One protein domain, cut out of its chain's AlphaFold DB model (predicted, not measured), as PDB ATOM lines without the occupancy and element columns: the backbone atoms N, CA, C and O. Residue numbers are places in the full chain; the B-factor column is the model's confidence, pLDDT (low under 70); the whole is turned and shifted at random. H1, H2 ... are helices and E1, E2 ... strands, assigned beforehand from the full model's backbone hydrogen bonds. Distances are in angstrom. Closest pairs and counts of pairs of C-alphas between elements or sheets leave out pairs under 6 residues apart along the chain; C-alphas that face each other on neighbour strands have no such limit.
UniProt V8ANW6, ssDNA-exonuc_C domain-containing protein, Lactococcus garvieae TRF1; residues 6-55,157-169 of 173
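Overview. This is residues 6 to 55 and 157 to 169 of the 173 residues of the protein "ssDNA-exonuc_C domain-containing protein" of Lactococcus garvieae TRF1 (UniProt V8ANW6). A four-stranded sheet has H1 over one face, running along the strands, and its other face bare; H2 is set crosswise to H1 and only grazes the sheet. The 63 printed residues run E1 E2 E3 H1 E4 H2, mixed in class; the mixed sheet's order is E2 E1 E3 E4. The whole is compact, radius of gyration of the C-alphas 10.7 A, spans 27 by 21 by 20 A.

Along the chain. E1 is residues 6 to 9, from C-alpha 6 at (-0.994, 43.679, -55.310); E2 12 to 16; E3 21 to 26; H1 31 to 43, 18.1 A; E4 48 to 54, 18.2 A; H2 158 to 169, 18.4 A, to C-alpha 169 at (12.158, 52.182, -42.200).

Arrangement. E1 and E2 form an antiparallel hairpin, N 9 and O 12 3.0 A apart. E1 and E3 are parallel, N 8 to O 23 2.8 A; E3 and E4 too, N 24 to O 50 2.8 A. E3, H1 and E4 form a strand-helix-strand unit, parallel neighbour strands joined through a helix, its crossover right-handed. H1, height 10.1 A over the sheet, touches H2 with residues 37 to 42 alone, about perpendicular at 88 degrees; closest C-alphas Thr 38 and Leu 165, 5.4 A. Every O i to N i+4 pair is within hydrogen-bond range in H1, 7 of 8 in H2.

Size, cuts and confidence. The farthest C-alphas, Thr 17 and Pro 157, are 29.3 A apart. Residues 56 to 156 are cut out, a gap of 16.1 A between C-alphas 55 and 157. The links printed whole are tight. Residues 16 to 19 and 168 to 169 have pLDDT under 70.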
ATOM      1  N   ILE A   6      -1.024  44.058 -56.724       87.56
ATOM      2  CA  ILE A   6      -0.994  43.679 -55.310       87.56
ATOM      3  C   ILE A   6      -2.043  44.500 -54.556       87.56
ATOM      4  O   ILE A   6      -2.152  45.714 -54.738       87.56
ATOM      5  N   ARG A   7      -2.857  43.841 -53.722       89.81
ATOM      6  CA  ARG A   7      -3.895  44.511 -52.921       89.81
ATOM      7  C   ARG A   7      -3.592  44.366 -51.436       89.81
ATOM      8  O   ARG A   7      -3.554  43.247 -50.933       89.81
ATOM      9  N   PHE A   8      -3.455  45.497 -50.751       90.38
ATOM     10  CA  PHE A   8      -3.415  45.583 -49.298       90.38
ATOM     11  C   PHE A   8      -4.836  45.831 -48.785       90.38
ATOM     12  O   PHE A   8      -5.420  46.897 -49.004       90.38
ATOM     13  N   VAL A   9      -5.441  44.806 -48.184       89.44
ATOM     14  CA  VAL A   9      -6.845  44.830 -47.746       89.44
ATOM     15  C   VAL A   9      -6.961  44.113 -46.417       89.44
ATOM     16  O   VAL A   9      -6.395  43.038 -46.270       89.44
ATOM     17  N   HIS A  10      -7.766  44.637 -45.490       87.19
ATOM     18  CA  HIS A  10      -7.899  44.058 -44.147       87.19
ATOM     19  C   HIS A  10      -6.536  43.898 -43.451       87.19
ATOM     20  O   HIS A  10      -6.348  42.945 -42.707       87.19
ATOM     21  N   ASN A  11      -5.597  44.809 -43.730       85.00
ATOM     22  CA  ASN A  11      -4.203  44.754 -43.277       85.00
ATOM     23  C   ASN A  11      -3.411  43.518 -43.719       85.00
ATOM     24  O   ASN A  11      -2.408  43.168 -43.109       85.00
ATOM     25  N   GLU A  12      -3.856  42.857 -44.782       85.50
ATOM     26  CA  GLU A  12      -3.195  41.691 -45.347       85.50
ATOM     27  C   GLU A  12      -2.849  41.947 -46.812       85.50
ATOM     28  O   GLU A  12      -3.603  42.582 -47.563       85.50
ATOM     29  N   VAL A  13      -1.719  41.389 -47.242       84.06
ATOM     30  CA  VAL A  13      -1.299  41.388 -48.643       84.06
ATOM     31  C   VAL A  13      -1.991  40.240 -49.378       84.06
ATOM     32  O   VAL A  13      -1.900  39.081 -48.976       84.06
ATOM     33  N   LYS A  14      -2.680  40.544 -50.484       83.25
ATOM     34  CA  LYS A  14      -3.318  39.547 -51.357       83.25
ATOM     35  C   LYS A  14      -2.747  39.614 -52.772       83.25
ATOM     36  O   LYS A  14      -2.738  40.682 -53.385       83.25
ATOM     37  N   ASN A  15      -2.346  38.452 -53.300       72.50
ATOM     38  CA  ASN A  15      -1.704  38.328 -54.612       72.50
ATOM     39  C   ASN A  15      -2.682  37.903 -55.713       72.50
ATOM     40  O   ASN A  15      -3.427  36.933 -55.565       72.50
ATOM     41  N   GLY A  16      -2.605  38.586 -56.857       56.97
ATOM     42  CA  GLY A  16      -3.228  38.184 -58.113       56.97
ATOM     43  C   GLY A  16      -2.348  38.584 -59.297       56.97
ATOM     44  O   GLY A  16      -2.556  39.652 -59.844       56.97
ATOM     45  N   THR A  17      -1.403  37.706 -59.661       51.44
ATOM     46  CA  THR A  17      -0.468  37.745 -60.818       51.44
ATOM     47  C   THR A  17       0.382  39.033 -61.003       51.44
ATOM     48  O   THR A  17      -0.049  40.144 -60.725       51.44
ATOM     49  N   ILE A  18       1.646  38.855 -61.408       59.56
ATOM     50  CA  ILE A  18       2.790  39.793 -61.270       59.56
ATOM     51  C   ILE A  18       2.735  40.964 -62.278       59.56
ATOM     52  O   ILE A  18       2.537  40.669 -63.448       59.56
ATOM     53  N   GLU A  19       2.938  42.223 -61.811       62.19
ATOM     54  CA  GLU A  19       2.469  43.590 -62.242       62.19
ATOM     55  C   GLU A  19       2.626  44.599 -61.094       62.19
ATOM     56  O   GLU A  19       1.972  44.442 -60.063       62.19
ATOM     57  N   GLU A  20       3.420  45.645 -61.290       77.88
ATOM     58  CA  GLU A  20       4.065  46.538 -60.320       77.88
ATOM     59  C   GLU A  20       3.138  47.611 -59.696       77.88
ATOM     60  O   GLU A  20       3.579  48.697 -59.326       77.88
ATOM     61  N   VAL A  21       1.834  47.332 -59.548       88.44
ATOM     62  CA  VAL A  21       0.853  48.271 -58.963       88.44
ATOM     63  C   VAL A  21       0.391  47.810 -57.581       88.44
ATOM     64  O   VAL A  21      -0.161  46.715 -57.442       88.44
ATOM     65  N   LEU A  22       0.507  48.682 -56.577       91.88
ATOM     66  CA  LEU A  22      -0.048  48.476 -55.238       91.88
ATOM     67  C   LEU A  22      -1.369  49.234 -55.070       91.88
ATOM     68  O   LEU A  22      -1.451  50.438 -55.305       91.88
ATOM     69  N   ILE A  23      -2.412  48.548 -54.608       92.44
ATOM     70  CA  ILE A  23      -3.668  49.173 -54.183       92.44
ATOM     71  C   ILE A  23      -3.827  48.999 -52.676       92.44
ATOM     72  O   ILE A  23      -3.989  47.882 -52.188       92.44
ATOM     73  N   ILE A  24      -3.868  50.116 -51.958       94.38
ATOM     74  CA  ILE A  24      -4.166  50.185 -50.528       94.38
ATOM     75  C   ILE A  24      -5.661  50.453 -50.385       94.38
ATOM     76  O   ILE A  24      -6.139  51.581 -50.541       94.38
ATOM     77  N   GLU A  25      -6.430  49.387 -50.166       93.75
ATOM     78  CA  GLU A  25      -7.890  49.479 -50.108       93.75
ATOM     79  C   GLU A  25      -8.396  50.009 -48.775       93.75
ATOM     80  O   GLU A  25      -9.336  50.810 -48.744       93.75
ATOM     81  N   GLU A  26      -7.768  49.549 -47.700       94.12
ATOM     82  CA  GLU A  26      -8.032  49.936 -46.322       94.12
ATOM     83  C   GLU A  26      -6.754  50.542 -45.747       94.12
ATOM     84  O   GLU A  26      -5.660  50.055 -46.035       94.12
ATOM     85  N   ALA A  27      -6.891  51.620 -44.974       93.75
ATOM     86  CA  ALA A  27      -5.753  52.139 -44.224       93.75
ATOM     87  C   ALA A  27      -5.333  51.102 -43.160       93.75
ATOM     88  O   ALA A  27      -6.214  50.388 -42.666       93.75
ATOM     89  N   PRO A  28      -4.041  51.042 -42.781       92.44
ATOM     90  CA  PRO A  28      -3.586  50.252 -41.639       92.44
ATOM     91  C   PRO A  28      -4.481  50.478 -40.418       92.44
ATOM     92  O   PRO A  28      -4.944  51.599 -40.209       92.44
ATOM     93  N   THR A  29      -4.773  49.440 -39.630       90.25
ATOM     94  CA  THR A  29      -5.618  49.590 -38.422       90.25
ATOM     95  C   THR A  29      -4.867  49.503 -37.107       90.25
ATOM     96  O   THR A  29      -5.466  49.746 -36.060       90.25
ATOM     97  N   ASP A  30      -3.585  49.180 -37.166       90.00
ATOM     98  CA  ASP A  30      -2.678  49.012 -36.041       90.00
ATOM     99  C   ASP A  30      -1.230  49.142 -36.540       90.00
ATOM    100  O   ASP A  30      -0.974  49.363 -37.729       90.00
ATOM    101  N   LYS A  31      -0.287  49.055 -35.602       88.31
ATOM    102  CA  LYS A  31       1.140  49.211 -35.868       88.31
ATOM    103  C   LYS A  31       1.698  48.093 -36.746       88.31
ATOM    104  O   LYS A  31       2.478  48.384 -37.644       88.31
ATOM    105  N   ASP A  32       1.261  46.855 -36.537       90.94
ATOM    106  CA  ASP A  32       1.742  45.705 -37.306       90.94
ATOM    107  C   ASP A  32       1.317  45.816 -38.776       90.94
ATOM    108  O   ASP A  32       2.117  45.600 -39.684       90.94
ATOM    109  N   ALA A  33       0.077  46.247 -39.022       91.62
ATOM    110  CA  ALA A  33      -0.423  46.558 -40.355       91.62
ATOM    111  C   ALA A  33       0.372  47.677 -41.038       91.62
ATOM    112  O   ALA A  33       0.619  47.617 -42.245       91.62
ATOM    113  N   LEU A  34       0.738  48.717 -40.282       92.00
ATOM    114  CA  LEU A  34       1.534  49.828 -40.797       92.00
ATOM    115  C   LEU A  34       2.939  49.347 -41.166       92.00
ATOM    116  O   LEU A  34       3.380  49.609 -42.280       92.00
ATOM    117  N   SER A  35       3.590  48.584 -40.285       91.38
ATOM    118  CA  SER A  35       4.891  47.965 -40.545       91.38
ATOM    119  C   SER A  35       4.852  47.070 -41.781       91.38
ATOM    120  O   SER A  35       5.660  47.263 -42.680       91.38
ATOM    121  N   ALA A  36       3.860  46.183 -41.902       91.94
ATOM    122  CA  ALA A  36       3.720  45.312 -43.069       91.94
ATOM    123  C   ALA A  36       3.538  46.096 -44.382       91.94
ATOM    124  O   ALA A  36       4.039  45.692 -45.433       91.94
ATOM    125  N   LEU A  37       2.816  47.221 -44.348       93.19
ATOM    126  CA  LEU A  37       2.666  48.094 -45.511       93.19
ATOM    127  C   LEU A  37       3.976  48.816 -45.858       93.19
ATOM    128  O   LEU A  37       4.318  48.916 -47.038       93.19
ATOM    129  N   THR A  38       4.687  49.326 -44.854       93.12
ATOM    130  CA  THR A  38       5.978  50.004 -45.025       93.12
ATOM    131  C   THR A  38       7.023  49.046 -45.594       93.12
ATOM    132  O   THR A  38       7.595  49.345 -46.642       93.12
ATOM    133  N   GLU A  39       7.168  47.858 -45.005       91.62
ATOM    134  CA  GLU A  39       8.046  46.788 -45.492       91.62
ATOM    135  C   GLU A  39       7.727  46.437 -46.950       91.62
ATOM    136  O   GLU A  39       8.612  46.450 -47.804       91.62
ATOM    137  N   LEU A  40       6.446  46.236 -47.287       90.81
ATOM    138  CA  LEU A  40       6.027  45.943 -48.660       90.81
ATOM    139  C   LEU A  40       6.454  47.037 -49.648       90.81
ATOM    140  O   LEU A  40       6.934  46.734 -50.740       90.81
ATOM    141  N   ILE A  41       6.272  48.307 -49.280       91.69
ATOM    142  CA  ILE A  41       6.663  49.460 -50.102       91.69
ATOM    143  C   ILE A  41       8.189  49.561 -50.236       91.69
ATOM    144  O   ILE A  41       8.675  50.196 -51.173       91.69
ATOM    145  N   HIS A  42       8.958  48.990 -49.315       90.38
ATOM    146  CA  HIS A  42      10.418  49.056 -49.301       90.38
ATOM    147  C   HIS A  42      11.076  47.901 -50.043       90.38
ATOM    148  O   HIS A  42      12.044  48.117 -50.774       90.38
ATOM    149  N   GLU A  43      10.530  46.698 -49.901       88.06
ATOM    150  CA  GLU A  43      11.025  45.494 -50.562       88.06
ATOM    151  C   GLU A  43      10.718  45.467 -52.061       88.06
ATOM    152  O   GLU A  43      11.431  44.816 -52.828       88.06
ATOM    153  N   GLN A  44       9.658  46.158 -52.489       85.69
ATOM    154  CA  GLN A  44       9.200  46.158 -53.875       85.69
ATOM    155  C   GLN A  44       9.194  47.566 -54.458       85.69
ATOM    156  O   GLN A  44       8.754  48.528 -53.825       85.69
ATOM    157  N   ASP A  45       9.654  47.677 -55.702       84.19
ATOM    158  CA  ASP A  45       9.523  48.906 -56.470       84.19
ATOM    159  C   ASP A  45       8.194  48.867 -57.227       84.19
ATOM    160  O   ASP A  45       7.999  48.062 -58.138       84.19
ATOM    161  N   PHE A  46       7.245  49.688 -56.784       88.81
ATOM    162  CA  PHE A  46       5.938  49.808 -57.417       88.81
ATOM    163  C   PHE A  46       5.952  50.975 -58.403       88.81
ATOM    164  O   PHE A  46       6.187  52.117 -58.006       88.81
ATOM    165  N   GLU A  47       5.586  50.724 -59.660       88.25
ATOM    166  CA  GLU A  47       5.354  51.778 -60.656       88.25
ATOM    167  C   GLU A  47       4.245  52.737 -60.213       88.25
ATOM    168  O   GLU A  47       4.255  53.925 -60.548       88.25
ATOM    169  N   LEU A  48       3.258  52.219 -59.474       88.75
ATOM    170  CA  LEU A  48       2.102  52.994 -59.052       88.75
ATOM    171  C   LEU A  48       1.502  52.487 -57.745       88.75
ATOM    172  O   LEU A  48       1.263  51.295 -57.569       88.75
ATOM    173  N   ILE A  49       1.174  53.423 -56.854       92.56
ATOM    174  CA  ILE A  49       0.491  53.137 -55.591       92.56
ATOM    175  C   ILE A  49      -0.820  53.922 -55.535       92.56
ATOM    176  O   ILE A  49      -0.835  55.154 -55.575       92.56
ATOM    177  N   TYR A  50      -1.934  53.201 -55.427       92.56
ATOM    178  CA  TYR A  50      -3.268  53.764 -55.271       92.56
ATOM    179  C   TYR A  50      -3.731  53.687 -53.822       92.56
ATOM    180  O   TYR A  50      -3.873  52.606 -53.256       92.56
ATOM    181  N   PHE A  51      -4.065  54.843 -53.261       94.12
ATOM    182  CA  PHE A  51      -4.563  54.985 -51.899       94.12
ATOM    183  C   PHE A  51      -6.077  55.189 -51.925       94.12
ATOM    184  O   PHE A  51      -6.562  56.281 -52.216       94.12
ATOM    185  N   LYS A  52      -6.841  54.129 -51.645       94.12
ATOM    186  CA  LYS A  52      -8.285  54.242 -51.385       94.12
ATOM    187  C   LYS A  52      -8.550  54.582 -49.918       94.12
ATOM    188  O   LYS A  52      -9.521  55.275 -49.635       94.12
ATOM    189  N   ASN A  53      -7.698  54.086 -49.014       94.56
ATOM    190  CA  ASN A  53      -7.680  54.406 -47.583       94.56
ATOM    191  C   ASN A  53      -9.058  54.305 -46.917       94.56
ATOM    192  O   ASN A  53      -9.479  55.192 -46.178       94.56
ATOM    193  N   THR A  54      -9.793  53.223 -47.179       94.94
ATOM    194  CA  THR A  54     -11.066  53.000 -46.484       94.94
ATOM    195  C   THR A  54     -10.784  52.808 -44.992       94.94
ATOM    196  O   THR A  54     -10.031  51.910 -44.619       94.94
ATOM    197  N   ILE A  55     -11.408  53.616 -44.136       94.12
ATOM    198  CA  ILE A  55     -11.303  53.498 -42.678       94.12
ATOM    199  C   ILE A  55     -12.649  53.015 -42.134       94.12
ATOM    200  O   ILE A  55     -13.684  53.653 -42.317       94.12
ATOM    201  N   PRO A 157      -2.208  64.942 -48.119       95.94
ATOM    202  CA  PRO A 157      -1.954  64.723 -49.534       95.94
ATOM    203  C   PRO A 157      -1.249  63.385 -49.780       95.94
ATOM    204  O   PRO A 157      -0.318  63.021 -49.066       95.94
ATOM    205  N   VAL A 158      -1.605  62.698 -50.869       93.81
ATOM    206  CA  VAL A 158      -1.031  61.385 -51.235       93.81
ATOM    207  C   VAL A 158       0.504  61.390 -51.247       93.81
ATOM    208  O   VAL A 158       1.137  60.433 -50.813       93.81
ATOM    209  N   LYS A 159       1.117  62.492 -51.698       92.62
ATOM    210  CA  LYS A 159       2.578  62.656 -51.707       92.62
ATOM    211  C   LYS A 159       3.190  62.582 -50.303       92.62
ATOM    212  O   LYS A 159       4.290  62.062 -50.156       92.62
ATOM    213  N   GLU A 160       2.508  63.120 -49.296       94.38
ATOM    214  CA  GLU A 160       2.969  63.085 -47.906       94.38
ATOM    215  C   GLU A 160       2.817  61.694 -47.306       94.38
ATOM    216  O   GLU A 160       3.751  61.223 -46.667       94.38
ATOM    217  N   ILE A 161       1.702  61.010 -47.587       95.06
ATOM    218  CA  ILE A 161       1.493  59.613 -47.179       95.06
ATOM    219  C   ILE A 161       2.629  58.744 -47.729       95.06
ATOM    220  O   ILE A 161       3.305  58.054 -46.973       95.06
ATOM    221  N   TYR A 162       2.894  58.835 -49.035       92.75
ATOM    222  CA  TYR A 162       3.973  58.084 -49.674       92.75
ATOM    223  C   TYR A 162       5.346  58.411 -49.079       92.75
ATOM    224  O   TYR A 162       6.117  57.508 -48.769       92.75
ATOM    225  N   LYS A 163       5.648  59.703 -48.893       92.94
ATOM    226  CA  LYS A 163       6.904  60.141 -48.281       92.94
ATOM    227  C   LYS A 163       7.070  59.550 -46.879       92.94
ATOM    228  O   LYS A 163       8.136  59.035 -46.577       92.94
ATOM    229  N   LYS A 164       6.023  59.607 -46.055       92.19
ATOM    230  CA  LYS A 164       6.044  59.110 -44.678       92.19
ATOM    231  C   LYS A 164       6.282  57.602 -44.628       92.19
ATOM    232  O   LYS A 164       7.163  57.171 -43.896       92.19
ATOM    233  N   LEU A 165       5.578  56.841 -45.469       91.88
ATOM    234  CA  LEU A 165       5.789  55.397 -45.609       91.88
ATOM    235  C   LEU A 165       7.212  55.077 -46.076       91.88
ATOM    236  O   LEU A 165       7.797  54.129 -45.583       91.88
ATOM    237  N   LYS A 166       7.808  55.904 -46.948       89.44
ATOM    238  CA  LYS A 166       9.207  55.741 -47.376       89.44
ATOM    239  C   LYS A 166      10.259  56.108 -46.317       89.44
ATOM    240  O   LYS A 166      11.412  55.704 -46.435       89.44
ATOM    241  N   GLU A 167       9.900  56.919 -45.322       85.94
ATOM    242  CA  GLU A 167      10.813  57.389 -44.271       85.94
ATOM    243  C   GLU A 167      10.815  56.483 -43.026       85.94
ATOM    244  O   GLU A 167      11.812  56.461 -42.305       85.94
ATOM    245  N   GLU A 168       9.733  55.744 -42.756       69.38
ATOM    246  CA  GLU A 168       9.558  54.995 -41.500       69.38
ATOM    247  C   GLU A 168      10.496  53.782 -41.314       69.38
ATOM    248  O   GLU A 168      10.774  53.440 -40.166       69.38
ATOM    249  N   ASP A 169      11.111  53.221 -42.364       51.41
ATOM    250  CA  ASP A 169      12.158  52.182 -42.200       51.41
ATOM    251  C   ASP A 169      13.518  52.720 -41.740       51.41
ATOM    252  O   ASP A 169      14.378  51.943 -41.326       51.41
TER     253      ASP A 169